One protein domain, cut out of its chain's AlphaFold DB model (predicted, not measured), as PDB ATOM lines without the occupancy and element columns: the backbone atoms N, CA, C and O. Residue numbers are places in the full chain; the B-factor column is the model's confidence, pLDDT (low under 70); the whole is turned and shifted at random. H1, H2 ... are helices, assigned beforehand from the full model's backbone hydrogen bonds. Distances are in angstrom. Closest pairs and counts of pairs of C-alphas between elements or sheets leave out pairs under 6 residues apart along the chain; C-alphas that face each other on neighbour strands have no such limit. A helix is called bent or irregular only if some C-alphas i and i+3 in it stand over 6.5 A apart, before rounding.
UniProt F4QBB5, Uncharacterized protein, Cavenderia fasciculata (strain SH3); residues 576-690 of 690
ATOM      1  N   GLU A 576     246.478 261.680 224.151       84.19
ATOM      2  CA  GLU A 576     246.599 262.469 225.382       84.19
ATOM      3  C   GLU A 576     247.215 263.863 225.131       84.19
ATOM      4  O   GLU A 576     246.736 264.861 225.671       84.19
ATOM      5  N   GLU A 577     248.244 263.954 224.279       81.19
ATOM      6  CA  GLU A 577     249.037 265.161 224.005       81.19
ATOM      7  C   GLU A 577     249.236 265.377 222.481       81.19
ATOM      8  O   GLU A 577     250.078 264.721 221.857       81.19
ATOM      9  N   PRO A 578     248.553 266.348 221.837       68.88
ATOM     10  CA  PRO A 578     248.556 266.508 220.373       68.88
ATOM     11  C   PRO A 578     249.855 267.088 219.761       68.88
ATOM     12  O   PRO A 578     249.845 267.582 218.635       68.88
ATOM     13  N   HIS A 579     250.998 267.031 220.452       67.44
ATOM     14  CA  HIS A 579     252.264 267.659 220.032       67.44
ATOM     15  C   HIS A 579     253.246 266.729 219.292       67.44
ATOM     16  O   HIS A 579     254.426 267.050 219.157       67.44
ATOM     17  N   PHE A 580     252.780 265.581 218.802       68.88
ATOM     18  CA  PHE A 580     253.618 264.591 218.121       68.88
ATOM     19  C   PHE A 580     253.840 264.918 216.629       68.88
ATOM     20  O   PHE A 580     252.881 265.151 215.892       68.88
ATOM     21  N   GLU A 581     255.093 264.882 216.155       72.06
ATOM     22  CA  GLU A 581     255.459 265.112 214.742       72.06
ATOM     23  C   GLU A 581     255.184 263.890 213.847       72.06
ATOM     24  O   GLU A 581     256.083 263.259 213.281       72.06
ATOM     25  N   PHE A 582     253.901 263.583 213.682       76.75
ATOM     26  CA  PHE A 582     253.413 262.443 212.911       76.75
ATOM     27  C   PHE A 582     253.875 262.377 211.434       76.75
ATOM     28  O   PHE A 582     254.208 261.282 210.979       76.75
ATOM     29  N   PRO A 583     253.973 263.490 210.671       82.12
ATOM     30  CA  PRO A 583     254.296 263.418 209.240       82.12
ATOM     31  C   PRO A 583     255.650 262.764 208.926       82.12
ATOM     32  O   PRO A 583     255.779 262.039 207.941       82.12
ATOM     33  N   SER A 584     256.661 262.987 209.773       82.50
ATOM     34  CA  SER A 584     257.998 262.412 209.573       82.50
ATOM     35  C   SER A 584     257.999 260.887 209.723       82.50
ATOM     36  O   SER A 584     258.598 260.186 208.909       82.50
ATOM     37  N   PHE A 585     257.249 260.378 210.704       87.06
ATOM     38  CA  PHE A 585     257.082 258.953 210.960       87.06
ATOM     39  C   PHE A 585     256.344 258.241 209.819       87.06
ATOM     40  O   PHE A 585     256.750 257.161 209.391       87.06
ATOM     41  N   ILE A 586     255.304 258.872 209.269       88.31
ATOM     42  CA  ILE A 586     254.572 258.325 208.118       88.31
ATOM     43  C   ILE A 586     255.440 258.247 206.868       88.31
ATOM     44  O   ILE A 586     255.402 257.251 206.141       88.31
ATOM     45  N   ASN A 587     256.288 259.251 206.654       88.88
ATOM     46  CA  ASN A 587     257.255 259.203 205.570       88.88
ATOM     47  C   ASN A 587     258.221 258.014 205.721       88.88
ATOM     48  O   ASN A 587     258.559 257.384 204.723       88.88
ATOM     49  N   ASP A 588     258.628 257.649 206.941       90.00
ATOM     50  CA  ASP A 588     259.485 256.478 207.166       90.00
ATOM     51  C   ASP A 588     258.775 255.147 206.870       90.00
ATOM     52  O   ASP A 588     259.371 254.279 206.229       90.00
ATOM     53  N   LEU A 589     257.494 255.007 207.231       91.88
ATOM     54  CA  LEU A 589     256.692 253.820 206.899       91.88
ATOM     55  C   LEU A 589     256.567 253.609 205.384       91.88
ATOM     56  O   LEU A 589     256.617 252.479 204.904       91.88
ATOM     57  N   SER A 590     256.481 254.696 204.615       90.12
ATOM     58  CA  SER A 590     256.368 254.640 203.151       90.12
ATOM     59  C   SER A 590     257.642 254.183 202.424       90.12
ATOM     60  O   SER A 590     257.643 253.923 201.216       90.12
ATOM     61  N   LYS A 591     258.768 254.089 203.143       89.31
ATOM     62  CA  LYS A 591     260.061 253.764 202.543       89.31
ATOM     63  C   LYS A 591     260.247 252.286 202.248       89.31
ATOM     64  O   LYS A 591     261.236 252.009 201.577       89.31
ATOM     65  N   ASN A 592     259.416 251.346 202.686       89.12
ATOM     66  CA  ASN A 592     259.599 249.926 202.342       89.12
ATOM     67  C   ASN A 592     258.373 249.082 202.745       89.12
ATOM     68  O   ASN A 592     257.860 249.289 203.846       89.12
ATOM     69  N   SER A 593     257.976 248.083 201.944       93.12
ATOM     70  CA  SER A 593     256.973 247.066 202.327       93.12
ATOM     71  C   SER A 593     257.317 246.280 203.592       93.12
ATOM     72  O   SER A 593     256.441 245.712 204.239       93.12
ATOM     73  N   HIS A 594     258.571 246.299 204.029       94.62
ATOM     74  CA  HIS A 594     258.964 245.763 205.324       94.62
ATOM     75  C   HIS A 594     258.093 246.291 206.484       94.62
ATOM     76  O   HIS A 594     257.839 245.546 207.425       94.62
ATOM     77  N   TYR A 595     257.587 247.527 206.409       95.94
ATOM     78  CA  TYR A 595     256.775 248.144 207.465       95.94
ATOM     79  C   TYR A 595     255.262 247.914 207.344       95.94
ATOM     80  O   TYR A 595     254.499 248.496 208.118       95.94
ATOM     81  N   LEU A 596     254.811 247.053 206.427       96.19
ATOM     82  CA  LEU A 596     253.391 246.734 206.248       96.19
ATOM     83  C   LEU A 596     252.661 246.347 207.547       96.19
ATOM     84  O   LEU A 596     251.617 246.943 207.811       96.19
ATOM     85  N   PRO A 597     253.210 245.482 208.428       97.50
ATOM     86  CA  PRO A 597     252.531 245.137 209.680       97.50
ATOM     87  C   PRO A 597     252.309 246.341 210.605       97.50
ATOM     88  O   PRO A 597     251.344 246.384 211.365       97.50
ATOM     89  N   VAL A 598     253.199 247.339 210.548       96.56
ATOM     90  CA  VAL A 598     253.063 248.575 211.328       96.56
ATOM     91  C   VAL A 598     251.960 249.455 210.736       96.56
ATOM     92  O   VAL A 598     251.163 250.012 211.487       96.56
ATOM     93  N   ILE A 599     251.872 249.545 209.404       95.88
ATOM     94  CA  ILE A 599     250.818 250.285 208.690       95.88
ATOM     95  C   ILE A 599     249.439 249.679 208.979       95.88
ATOM     96  O   ILE A 599     248.526 250.403 209.376       95.88
ATOM     97  N   GLU A 600     249.308 248.358 208.844       96.69
ATOM     98  CA  GLU A 600     248.087 247.605 209.163       96.69
ATOM     99  C   GLU A 600     247.664 247.823 210.618       96.69
ATOM    100  O   GLU A 600     246.489 248.068 210.907       96.69
ATOM    101  N   TYR A 601     248.630 247.790 211.541       96.50
ATOM    102  CA  TYR A 601     248.376 248.057 212.949       96.50
ATOM    103  C   TYR A 601     247.840 249.475 213.181       96.50
ATOM    104  O   TYR A 601     246.858 249.634 213.910       96.50
ATOM    105  N   ILE A 602     248.449 250.499 212.567       94.06
ATOM    106  CA  ILE A 602     247.992 251.892 212.692       94.06
ATOM    107  C   ILE A 602     246.561 252.021 212.166       94.06
ATOM    108  O   ILE A 602     245.706 252.531 212.884       94.06
ATOM    109  N   ASP A 603     246.273 251.526 210.962       94.00
ATOM    110  CA  ASP A 603     244.931 251.595 210.372       94.00
ATOM    111  C   ASP A 603     243.872 250.940 211.270       94.00
ATOM    112  O   ASP A 603     242.853 251.554 211.608       94.00
ATOM    113  N   HIS A 604     244.147 249.722 211.741       94.62
ATOM    114  CA  HIS A 604     243.254 249.011 212.646       94.62
ATOM    115  C   HIS A 604     243.047 249.776 213.962       94.62
ATOM    116  O   HIS A 604     241.908 249.963 214.401       94.62
ATOM    117  N   TYR A 605     244.130 250.271 214.569       93.44
ATOM    118  CA  TYR A 605     244.075 251.073 215.790       93.44
ATOM    119  C   TYR A 605     243.208 252.329 215.601       93.44
ATOM    120  O   TYR A 605     242.380 252.653 216.457       93.44
ATOM    121  N   LEU A 606     243.334 253.022 214.467       89.94
ATOM    122  CA  LEU A 606     242.548 254.220 214.171       89.94
ATOM    123  C   LEU A 606     241.077 253.926 213.915       89.94
ATOM    124  O   LEU A 606     240.215 254.647 214.420       89.94
ATOM    125  N   LYS A 607     240.767 252.851 213.185       90.06
ATOM    126  CA  LYS A 607     239.382 252.418 212.959       90.06
ATOM    127  C   LYS A 607     238.684 252.119 214.287       90.06
ATOM    128  O   LYS A 607     237.555 252.573 214.489       90.06
ATOM    129  N   GLN A 608     239.370 251.457 215.221       91.25
ATOM    130  CA  GLN A 608     238.838 251.156 216.553       91.25
ATOM    131  C   GLN A 608     238.614 252.406 217.421       91.25
ATOM    132  O   GLN A 608     237.588 252.500 218.094       91.25
ATOM    133  N   ASN A 609     239.522 253.385 217.370       87.94
ATOM    134  CA  ASN A 609     239.478 254.582 218.222       87.94
ATOM    135  C   ASN A 609     238.766 255.796 217.588       87.94
ATOM    136  O   ASN A 609     238.581 256.827 218.236       87.94
ATOM    137  N   SER A 610     238.305 255.678 216.340       81.69
ATOM    138  CA  SER A 610     237.640 256.746 215.573       81.69
ATOM    139  C   SER A 610     236.408 257.363 216.258       81.69
ATOM    140  O   SER A 610     236.104 258.538 216.046       81.69
ATOM    141  N   LYS A 611     235.714 256.605 217.120       79.50
ATOM    142  CA  LYS A 611     234.513 257.063 217.843       79.50
ATOM    143  C   LYS A 611     234.814 258.021 219.002       79.50
ATOM    144  O   LYS A 611     233.909 258.722 219.445       79.50
ATOM    145  N   SER A 612     236.060 258.084 219.465       71.75
ATOM    146  CA  SER A 612     236.445 258.764 220.711       71.75
ATOM    147  C   SER A 612     236.939 260.207 220.518       71.75
ATOM    148  O   SER A 612     237.545 260.769 221.421       71.75
ATOM    149  N   GLY A 613     236.703 260.827 219.355       63.19
ATOM    150  CA  GLY A 613     237.138 262.207 219.076       63.19
ATOM    151  C   GLY A 613     238.489 262.342 218.358       63.19
ATOM    152  O   GLY A 613     238.924 263.458 218.089       63.19
ATOM    153  N   GLY A 614     239.116 261.235 217.939       59.47
ATOM    154  CA  GLY A 614     240.385 261.212 217.187       59.47
ATOM    155  C   GLY A 614     240.310 261.660 215.716       59.47
ATOM    156  O   GLY A 614     241.216 261.383 214.932       59.47
ATOM    157  N   GLY A 615     239.239 262.345 215.299       64.31
ATOM    158  CA  GLY A 615     238.985 262.684 213.891       64.31
ATOM    159  C   GLY A 615     240.030 263.606 213.245       64.31
ATOM    160  O   GLY A 615     240.112 263.663 212.020       64.31
ATOM    161  N   GLY A 616     240.838 264.314 214.040       70.62
ATOM    162  CA  GLY A 616     241.967 265.104 213.536       70.62
ATOM    163  C   GLY A 616     243.106 264.242 212.986       70.62
ATOM    164  O   GLY A 616     243.706 264.603 211.979       70.62
ATOM    165  N   PHE A 617     243.348 263.079 213.591       71.19
ATOM    166  CA  PHE A 617     244.466 262.202 213.245       71.19
ATOM    167  C   PHE A 617     244.217 261.373 211.984       71.19
ATOM    168  O   PHE A 617     245.083 261.236 211.128       71.19
ATOM    169  N   LEU A 618     242.992 260.868 211.818       69.69
ATOM    170  CA  LEU A 618     242.584 260.171 210.591       69.69
ATOM    171  C   LEU A 618     242.767 261.044 209.340       69.69
ATOM    172  O   LEU A 618     243.000 260.522 208.257       69.69
ATOM    173  N   LYS A 619     242.695 262.374 209.487       75.50
ATOM    174  CA  LYS A 619     242.929 263.318 208.386       75.50
ATOM    175  C   LYS A 619     244.409 263.525 208.058       75.50
ATOM    176  O   LYS A 619     244.696 264.016 206.973       75.50
ATOM    177  N   SER A 620     245.329 263.202 208.969       77.12
ATOM    178  CA  SER A 620     246.778 263.363 208.777       77.12
ATOM    179  C   SER A 620     247.506 262.058 208.444       77.12
ATOM    180  O   SER A 620     248.677 262.111 208.070       77.12
ATOM    181  N   PHE A 621     246.846 260.900 208.546       88.25
ATOM    182  CA  PHE A 621     247.405 259.609 208.135       88.25
ATOM    183  C   PHE A 621     247.321 259.432 206.612       88.25
ATOM    184  O   PHE A 621     246.488 258.691 206.099       88.25
ATOM    185  N   ILE A 622     248.178 260.171 205.902       90.50
ATOM    186  CA  ILE A 622     248.335 260.113 204.445       90.50
ATOM    187  C   ILE A 622     249.713 259.523 204.134       90.50
ATOM    188  O   ILE A 622     250.723 260.109 204.517       90.50
ATOM    189  N   ILE A 623     249.769 258.377 203.452       92.50
ATOM    190  CA  ILE A 623     251.035 257.700 203.123       92.50
ATOM    191  C   ILE A 623     251.561 258.204 201.766       92.50
ATOM    192  O   ILE A 623     250.901 257.989 200.750       92.50
ATOM    193  N   PRO A 624     252.743 258.843 201.691       93.06
ATOM    194  CA  PRO A 624     253.323 259.234 200.407       93.06
ATOM    195  C   PRO A 624     253.884 258.001 199.685       93.06
ATOM    196  O   PRO A 624     254.832 257.386 200.155       93.06
ATOM    197  N   ILE A 625     253.340 257.618 198.530       93.81
ATOM    198  CA  ILE A 625     253.738 256.371 197.838       93.81
ATOM    199  C   ILE A 625     254.749 256.589 196.700       93.81
ATOM    200  O   ILE A 625     255.118 255.636 196.012       93.81
ATOM    201  N   ASP A 626     255.264 257.811 196.520       92.38
ATOM    202  CA  ASP A 626     256.248 258.163 195.481       92.38
ATOM    203  C   ASP A 626     257.469 257.217 195.471       92.38
ATOM    204  O   ASP A 626     257.886 256.715 194.422       92.38
ATOM    205  N   SER A 627     258.037 256.935 196.650       91.69
ATOM    206  CA  SER A 627     259.202 256.046 196.798       91.69
ATOM    207  C   SER A 627     258.868 254.580 196.516       91.69
ATOM    208  O   SER A 627     259.705 253.847 195.980       91.69
ATOM    209  N   ALA A 628     257.657 254.145 196.867       93.00
ATOM    210  CA  ALA A 628     257.168 252.802 196.583       93.00
ATOM    211  C   ALA A 628     257.032 252.598 195.068       93.00
ATOM    212  O   ALA A 628     257.592 251.652 194.521       93.00
ATOM    213  N   ILE A 629     256.407 253.555 194.372       90.44
ATOM    214  CA  ILE A 629     256.223 253.525 192.916       90.44
ATOM    215  C   ILE A 629     257.574 253.493 192.191       90.44
ATOM    216  O   ILE A 629     257.788 252.645 191.329       90.44
ATOM    217  N   LYS A 630     258.520 254.373 192.557       87.88
ATOM    218  CA  LYS A 630     259.856 254.429 191.922       87.88
ATOM    219  C   LYS A 630     260.627 253.113 192.016       87.88
ATOM    220  O   LYS A 630     261.430 252.822 191.135       87.88
ATOM    221  N   ARG A 631     260.413 252.343 193.085       90.25
ATOM    222  CA  ARG A 631     261.061 251.040 193.305       90.25
ATOM    223  C   ARG A 631     260.202 249.854 192.880       90.25
ATOM    224  O   ARG A 631     260.655 248.728 193.043       90.25
ATOM    225  N   LEU A 632     259.005 250.104 192.348       89.69
ATOM    226  CA  LEU A 632     258.020 249.075 192.015       89.69
ATOM    227  C   LEU A 632     257.687 248.182 193.225       89.69
ATOM    228  O   LEU A 632     257.560 246.967 193.102       89.69
ATOM    229  N   ASP A 633     257.554 248.791 194.402       91.62
ATOM    230  CA  ASP A 633     257.158 248.119 195.641       91.62
ATOM    231  C   ASP A 633     255.635 247.880 195.648       91.62
ATOM    232  O   ASP A 633     254.854 248.610 196.266       91.62
ATOM    233  N   ILE A 634     255.207 246.892 194.855       89.31
ATOM    234  CA  ILE A 634     253.789 246.605 194.589       89.31
ATOM    235  C   ILE A 634     253.049 246.171 195.856       89.31
ATOM    236  O   ILE A 634     251.874 246.494 196.009       89.31
ATOM    237  N   GLU A 635     253.720 245.471 196.770       93.12
ATOM    238  CA  GLU A 635     253.117 244.999 198.021       93.12
ATOM    239  C   GLU A 635     252.692 246.167 198.910       93.12
ATOM    240  O   GLU A 635     251.555 246.191 199.385       93.12
ATOM    241  N   LEU A 636     253.566 247.169 199.073       93.88
ATOM    242  CA  LEU A 636     253.244 248.375 199.831       93.88
ATOM    243  C   LEU A 636     252.055 249.118 199.221       93.88
ATOM    244  O   LEU A 636     251.109 249.470 199.921       93.88
ATOM    245  N   ILE A 637     252.081 249.316 197.903       90.88
ATOM    246  CA  ILE A 637     251.036 250.059 197.190       90.88
ATOM    247  C   ILE A 637     249.697 249.330 197.293       90.88
ATOM    248  O   ILE A 637     248.683 249.950 197.606       90.88
ATOM    249  N   LYS A 638     249.698 248.009 197.085       90.75
ATOM    250  CA  LYS A 638     248.498 247.183 197.195       90.75
ATOM    251  C   LYS A 638     247.917 247.220 198.607       90.75
ATOM    252  O   LYS A 638     246.724 247.447 198.742       90.75
ATOM    253  N   CYS A 639     248.738 247.059 199.645       93.81
ATOM    254  CA  CYS A 639     248.261 247.107 201.028       93.81
ATOM    255  C   CYS A 639     247.606 248.457 201.366       93.81
ATOM    256  O   CYS A 639     246.502 248.490 201.902       93.81
ATOM    257  N   VAL A 640     248.244 249.576 201.001       92.88
ATOM    258  CA  VAL A 640     247.711 250.928 201.258       92.88
ATOM    259  C   VAL A 640     246.353 251.133 200.574       92.88
ATOM    260  O   VAL A 640     245.424 251.647 201.199       92.88
ATOM    261  N   VAL A 641     246.221 250.679 199.324       89.56
ATOM    262  CA  VAL A 641     244.964 250.712 198.563       89.56
ATOM    263  C   VAL A 641     243.900 249.810 199.192       89.56
ATOM    264  O   VAL A 641     242.787 250.271 199.440       89.56
ATOM    265  N   ASP A 642     244.231 248.547 199.470       90.56
ATOM    266  CA  ASP A 642     243.289 247.539 199.973       90.56
ATOM    267  C   ASP A 642     242.745 247.914 201.364       90.56
ATOM    268  O   ASP A 642     241.574 247.674 201.669       90.56
ATOM    269  N   LEU A 643     243.565 248.553 202.207       92.00
ATOM    270  CA  LEU A 643     243.148 249.063 203.519       92.00
ATOM    271  C   LEU A 643     242.282 250.332 203.436       92.00
ATOM    272  O   LEU A 643     241.649 250.705 204.434       92.00
ATOM    273  N   GLY A 644     242.237 250.982 202.268       90.62
ATOM    274  CA  GLY A 644     241.564 252.262 202.057       90.62
ATOM    275  C   GLY A 644     242.261 253.429 202.761       90.62
ATOM    276  O   GLY A 644     241.592 254.377 203.174       90.62
ATOM    277  N   ILE A 645     243.583 253.347 202.950       90.56
ATOM    278  CA  ILE A 645     244.366 254.412 203.585       90.56
ATOM    279  C   ILE A 645     244.585 255.534 202.558       90.56
ATOM    280  O   ILE A 645     245.042 255.253 201.448       90.56
ATOM    281  N   PRO A 646     244.300 256.808 202.894       90.19
ATOM    282  CA  PRO A 646     244.641 257.928 202.025       90.19
ATOM    283  C   PRO A 646     246.137 257.939 201.683       90.19
ATOM    284  O   PRO A 646     246.990 257.772 202.556       90.19
ATOM    285  N   PHE A 647     246.475 258.175 200.419       91.06
ATOM    286  CA  PHE A 647     247.862 258.261 199.968       91.06
ATOM    287  C   PHE A 647     248.081 259.464 199.060       91.06
ATOM    288  O   PHE A 647     247.136 260.007 198.490       91.06
ATOM    289  N   GLU A 648     249.340 259.871 198.928       90.31
ATOM    290  CA  GLU A 648     249.745 260.999 198.090       90.31
ATOM    291  C   GLU A 648     250.827 260.568 197.093       90.31
ATOM    292  O   GLU A 648     251.707 259.763 197.408       90.31
ATOM    293  N   VAL A 649     250.748 261.118 195.880       89.62
ATOM    294  CA  VAL A 649     251.802 261.054 194.858       89.62
ATOM    295  C   VAL A 649     252.154 262.491 194.506       89.62
ATOM    296  O   VAL A 649     251.406 263.163 193.789       89.62
ATOM    297  N   THR A 650     253.250 262.975 195.073       86.00
ATOM    298  CA  THR A 650     253.653 264.386 195.007       86.00
ATOM    299  C   THR A 650     254.513 264.701 193.792       86.00
ATOM    300  O   THR A 650     254.488 265.820 193.275       86.00
ATOM    301  N   GLU A 651     255.286 263.729 193.319       88.56
ATOM    302  CA  GLU A 651     256.258 263.924 192.258       88.56
ATOM    303  C   GLU A 651     255.702 263.512 190.888       88.56
ATOM    304  O   GLU A 651     254.893 262.595 190.746       88.56
ATOM    305  N   PHE A 652     256.192 264.158 189.826       87.50
ATOM    306  CA  PHE A 652     255.816 263.808 188.453       87.50
ATOM    307  C   PHE A 652     256.424 262.472 187.995       87.50
ATOM    308  O   PHE A 652     255.784 261.705 187.280       87.50
ATOM    309  N   THR A 653     257.653 262.166 188.419       89.44
ATOM    310  CA  THR A 653     258.386 260.968 187.980       89.44
ATOM    311  C   THR A 653     257.667 259.656 188.339       89.44
ATOM    312  O   THR A 653     257.563 258.794 187.471       89.44
ATOM    313  N   PRO A 654     257.110 259.476 189.554       89.69
ATOM    314  CA  PRO A 654     256.254 258.331 189.874       89.69
ATOM    315  C   PRO A 654     255.070 258.152 188.922       89.69
ATOM    316  O   PRO A 654     254.820 257.032 188.490       89.69
ATOM    317  N   TRP A 655     254.389 259.228 188.515       87.56
ATOM    318  CA  TRP A 655     253.305 259.130 187.531       87.56
ATOM    319  C   TRP A 655     253.788 258.651 186.163       87.56
ATOM    320  O   TRP A 655     253.088 257.883 185.506       87.56
ATOM    321  N   GLN A 656     254.997 259.037 185.747       85.50
ATOM    322  CA  GLN A 656     255.607 258.482 184.536       85.50
ATOM    323  C   GLN A 656     255.858 256.980 184.680       85.50
ATOM    324  O   GLN A 656     255.539 256.225 183.767       85.50
ATOM    325  N   THR A 657     256.372 256.532 185.831       85.38
ATOM    326  CA  THR A 657     256.568 255.104 186.123       85.38
ATOM    327  C   THR A 657     255.241 254.342 186.086       85.38
ATOM    328  O   THR A 657     255.165 253.286 185.463       85.38
ATOM    329  N   VAL A 658     254.180 254.891 186.688       86.56
ATOM    330  CA  VAL A 658     252.828 254.309 186.637       86.56
ATOM    331  C   VAL A 658     252.322 254.227 185.199       86.56
ATOM    332  O   VAL A 658     251.872 253.169 184.785       86.56
ATOM    333  N   GLY A 659     252.440 255.298 184.411       83.06
ATOM    334  CA  GLY A 659     251.996 255.295 183.015       83.06
ATOM    335  C   GLY A 659     252.814 254.372 182.105       83.06
ATOM    336  O   GLY A 659     252.286 253.848 181.129       83.06
ATOM    337  N   GLN A 660     254.097 254.162 182.413       82.06
ATOM    338  CA  GLN A 660     254.991 253.331 181.609       82.06
ATOM    339  C   GLN A 660     254.869 251.834 181.928       82.06
ATOM    340  O   GLN A 660     255.013 251.013 181.023       82.06
ATOM    341  N   TYR A 661     254.646 251.478 183.197       78.19
ATOM    342  CA  TYR A 661     254.721 250.087 183.667       78.19
ATOM    343  C   TYR A 661     253.437 249.573 184.332       78.19
ATOM    344  O   TYR A 661     253.315 248.372 184.563       78.19
ATOM    345  N   GLY A 662     252.495 250.454 184.667       79.75
ATOM    346  CA  GLY A 662     251.240 250.109 185.326       79.75
ATOM    347  C   GLY A 662     250.219 249.462 184.395       79.75
ATOM    348  O   GLY A 662     250.133 249.799 183.216       79.75
ATOM    349  N   SER A 663     249.399 248.556 184.932       81.00
ATOM    350  CA  SER A 663     248.169 248.125 184.257       81.00
ATOM    351  C   SER A 663     247.103 249.225 184.320       81.00
ATOM    352  O   SER A 663     247.157 250.092 185.195       81.00
ATOM    353  N   MET A 664     246.104 249.175 183.428       82.25
ATOM    354  CA  MET A 664     244.979 250.124 183.466       82.25
ATOM    355  C   MET A 664     244.247 250.086 184.810       82.25
ATOM    356  O   MET A 664     244.031 251.142 185.389       82.25
ATOM    357  N   ASP A 665     243.994 248.897 185.363       79.38
ATOM    358  CA  ASP A 665     243.388 248.743 186.692       79.38
ATOM    359  C   ASP A 665     244.185 249.484 187.774       79.38
ATOM    360  O   ASP A 665     243.615 250.101 188.672       79.38
ATOM    361  N   TRP A 666     245.518 249.454 187.690       77.69
ATOM    362  CA  TRP A 666     246.386 250.124 188.654       77.69
ATOM    363  C   TRP A 666     246.361 251.642 188.485       77.69
ATOM    364  O   TRP A 666     246.275 252.369 189.472       77.69
ATOM    365  N   VAL A 667     246.378 252.119 187.240       82.56
ATOM    366  CA  VAL A 667     246.243 253.544 186.916       82.56
ATOM    367  C   VAL A 667     244.892 254.073 187.404       82.56
ATOM    368  O   VAL A 667     244.860 255.086 188.096       82.56
ATOM    369  N   GLU A 668     243.794 253.370 187.117       83.25
ATOM    370  CA  GLU A 668     242.448 253.725 187.579       83.25
ATOM    371  C   GLU A 668     242.370 253.735 189.105       83.25
ATOM    372  O   GLU A 668     241.915 254.709 189.696       83.25
ATOM    373  N   THR A 669     242.888 252.697 189.761       80.12
ATOM    374  CA  THR A 669     242.900 252.594 191.225       80.12
ATOM    375  C   THR A 669     243.680 253.735 191.877       80.12
ATOM    376  O   THR A 669     243.223 254.306 192.869       80.12
ATOM    377  N   LEU A 670     244.843 254.099 191.325       82.62
ATOM    378  CA  LEU A 670     245.650 255.206 191.834       82.62
ATOM    379  C   LEU A 670     244.994 256.566 191.562       82.62
ATOM    380  O   LEU A 670     245.030 257.430 192.434       82.62
ATOM    381  N   LEU A 671     244.368 256.762 190.399       82.56
ATOM    382  CA  LEU A 671     243.674 258.008 190.052       82.56
ATOM    383  C   LEU A 671     242.373 258.210 190.840       82.56
ATOM    384  O   LEU A 671     242.071 259.337 191.222       82.56
ATOM    385  N   LEU A 672     241.606 257.144 191.083       80.50
ATOM    386  CA  LEU A 672     240.320 257.208 191.787       80.50
ATOM    387  C   LEU A 672     240.486 257.398 193.299       80.50
ATOM    388  O   LEU A 672     239.662 258.070 193.917       80.50
ATOM    389  N   ASN A 673     241.537 256.821 193.892       74.69
ATOM    390  CA  ASN A 673     241.765 256.882 195.340       74.69
ATOM    391  C   ASN A 673     242.683 258.029 195.779       74.69
ATOM    392  O   ASN A 673     242.622 258.446 196.937       74.69
ATOM    393  N   ASN A 674     243.508 258.573 194.883       71.69
ATOM    394  CA  ASN A 674     244.273 259.773 195.185       71.69
ATOM    395  C   ASN A 674     243.321 260.974 195.158       71.69
ATOM    396  O   ASN A 674     242.953 261.456 194.088       71.69
ATOM    397  N   GLN A 675     242.886 261.458 196.327       58.38
ATOM    398  CA  GLN A 675     242.198 262.745 196.384       58.38
ATOM    399  C   GLN A 675     243.183 263.806 195.896       58.38
ATOM    400  O   GLN A 675     244.195 264.014 196.564       58.38
ATOM    401  N   PRO A 676     242.933 264.500 194.771       50.16
ATOM    402  CA  PRO A 676     243.885 265.465 194.261       50.16
ATOM    403  C   PRO A 676     243.959 266.669 195.210       50.16
ATOM    404  O   PRO A 676     243.311 267.692 195.006       50.16
ATOM    405  N   MET A 677     244.843 266.600 196.206       45.34
ATOM    406  CA  MET A 677     245.484 267.751 196.850       45.34
ATOM    407  C   MET A 677     246.587 268.298 195.937       45.34
ATOM    408  O   MET A 677     247.629 268.776 196.372       45.34
ATOM    409  N   VAL A 678     246.338 268.280 194.630       43.06
ATOM    410  CA  VAL A 678     247.163 268.938 193.636       43.06
ATOM    411  C   VAL A 678     246.946 270.444 193.816       43.06
ATOM    412  O   VAL A 678     246.214 271.095 193.074       43.06
ATOM    413  N   ARG A 679     247.605 271.033 194.823       42.66
ATOM    414  CA  ARG A 679     247.937 272.463 194.857       42.66
ATOM    415  C   ARG A 679     249.007 272.723 193.792       42.66
ATOM    416  O   ARG A 679     250.086 273.221 194.089       42.66
ATOM    417  N   ILE A 680     248.717 272.396 192.532       43.94
ATOM    418  CA  ILE A 680     249.462 272.977 191.422       43.94
ATOM    419  C   ILE A 680     248.998 274.423 191.370       43.94
ATOM    420  O   ILE A 680     247.882 274.730 190.941       43.94
ATOM    421  N   GLY A 681     249.861 275.311 191.860       40.41
ATOM    422  CA  GLY A 681     249.814 276.708 191.479       40.41
ATOM    423  C   GLY A 681     249.691 276.766 189.962       40.41
ATOM    424  O   GLY A 681     250.621 276.415 189.244       40.41
ATOM    425  N   SER A 682     248.505 277.169 189.501       37.22
ATOM    426  CA  SER A 682     248.200 277.511 188.112       37.22
ATOM    427  C   SER A 682     248.560 276.449 187.067       37.22
ATOM    428  O   SER A 682     249.473 276.672 186.297       37.22
ATOM    429  N   PHE A 683     247.811 275.344 186.975       38.72
ATOM    430  CA  PHE A 683     247.418 274.739 185.687       38.72
ATOM    431  C   PHE A 683     246.289 273.717 185.914       38.72
ATOM    432  O   PHE A 683     246.495 272.611 186.404       38.72
ATOM    433  N   LYS A 684     245.061 274.113 185.554       35.69
ATOM    434  CA  LYS A 684     243.905 273.218 185.389       35.69
ATOM    435  C   LYS A 684     244.112 272.439 184.088       35.69
ATOM    436  O   LYS A 684     243.857 272.992 183.021       35.69
ATOM    437  N   LEU A 685     244.598 271.200 184.153       38.38
ATOM    438  CA  LEU A 685     244.710 270.359 182.955       38.38
ATOM    439  C   LEU A 685     244.712 268.852 183.269       38.38
ATOM    440  O   LEU A 685     245.570 268.124 182.798       38.38
ATOM    441  N   ILE A 686     243.743 268.367 184.052       38.47
ATOM    442  CA  ILE A 686     243.434 266.921 184.120       38.47
ATOM    443  C   ILE A 686     241.915 266.706 184.012       38.47
ATOM    444  O   ILE A 686     241.285 266.026 184.809       38.47
ATOM    445  N   SER A 687     241.293 267.344 183.021       29.94
ATOM    446  CA  SER A 687     239.931 267.000 182.583       29.94
ATOM    447  C   SER A 687     239.817 266.916 181.055       29.94
ATOM    448  O   SER A 687     238.729 267.090 180.519       29.94
ATOM    449  N   VAL A 688     240.940 266.748 180.339       31.77
ATOM    450  CA  VAL A 688     240.992 266.798 178.858       31.77
ATOM    451  C   VAL A 688     241.754 265.608 178.239       31.77
ATOM    452  O   VAL A 688     241.903 265.544 177.026       31.77
ATOM    453  N   LEU A 689     242.213 264.628 179.022       31.69
ATOM    454  CA  LEU A 689     242.880 263.431 178.477       31.69
ATOM    455  C   LEU A 689     242.353 262.122 179.080       31.69
ATOM    456  O   LEU A 689     243.137 261.230 179.385       31.69
ATOM    457  N   PHE A 690     241.030 262.027 179.222       34.34
ATOM    458  CA  PHE A 690     240.287 260.766 179.230       34.34
ATOM    459  C   PHE A 690     238.968 260.956 178.488       34.34
ATOM    460  O   PHE A 690     238.298 261.982 178.758       34.34
TER     461      PHE A 690
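This is residues 576 to 690 of the 690 residues of an uncharacterized protein of Cavenderia fasciculata (strain SH3) (UniProt F4QBB5). Two groups of short helices sit end to end: in one, H1 and the long H2 make a V, with small H3 near H2's later part; in the other, H4 to H7 gather, with H6 and H7 making a second V. The start of H2 packs on H5 and joins the groups, short stretches 623 to 624 and 647 to 648 pair in parallel, and residues 680 to 690 stick out as a tail. The printed part has 115 residues with seven named helices, H1 to H7 in order, and no named strand; its class is all helix. It is compact, with a radius of gyration of the C-alphas of 15.2 A and spans of 46 by 33 by 22 A.

Begin at H2, residues 593 to 612, which has a kink of 26 degrees near residue 606 and is irregular, with C-alphas 594 and 597 7.8 A apart. With residues 593 to 596 alone it touches H5, residues 634 to 642, at a shallow tilt of 13 degrees, the same way; the closest C-alphas, of Ser 593 and Leu 636, are 4.7 A apart. With residues 595 to 599 alone H2 touches H1, residues 582 to 589, only at the corner; the closest C-alphas, of Leu 589 and Tyr 595, are 5.7 A apart. H3, residues 615 to 618, is close to H2 but not clearly touching, with C-alphas 606 and 618 closest at 6.9 A. H4, residues 626 to 630, touches H5 only at the corner, with C-alphas 628 and 637 closest at 6.7 A. H4 also touches H6, residues 652 to 661, with C-alphas 626 and 654 closest at 5.6 A. H6 only just touches H7, residues 664 to 673, only at the corner, with 3 pairs of C-alphas within 8 A, the closest being 658 and 667 at 6.6 A. Every O i to N i+4 pair is within hydrogen-bond range in H1, H4, H5, H6 and H7, and 12 of 16 in H2; H3 is too short for such a pair, and its one O i to N i+3 pair is out of range.

Find C-alpha 593 at (256.973, 247.066, 202.327); from there H2 runs 29.9 A to C-alpha 612. Find H1 from C-alpha 582 at (253.413, 262.443, 212.911), 11.0 A long. H3 is 5.5 A long, H4 6.3 A, H5 11.8 A and H6 14.6 A. H7 runs 14.0 A to C-alpha 673 at (241.765, 256.882, 195.340).

Look to Glu 576 and Leu 689 for the C-alphas farthest apart, 47.1 A. The printed part has no cut, and no link between helices is long. Mean pLDDT of the printed part is 79.4, and residues 578 to 580, 613 to 615, 618 and 675 to 690 are under 70.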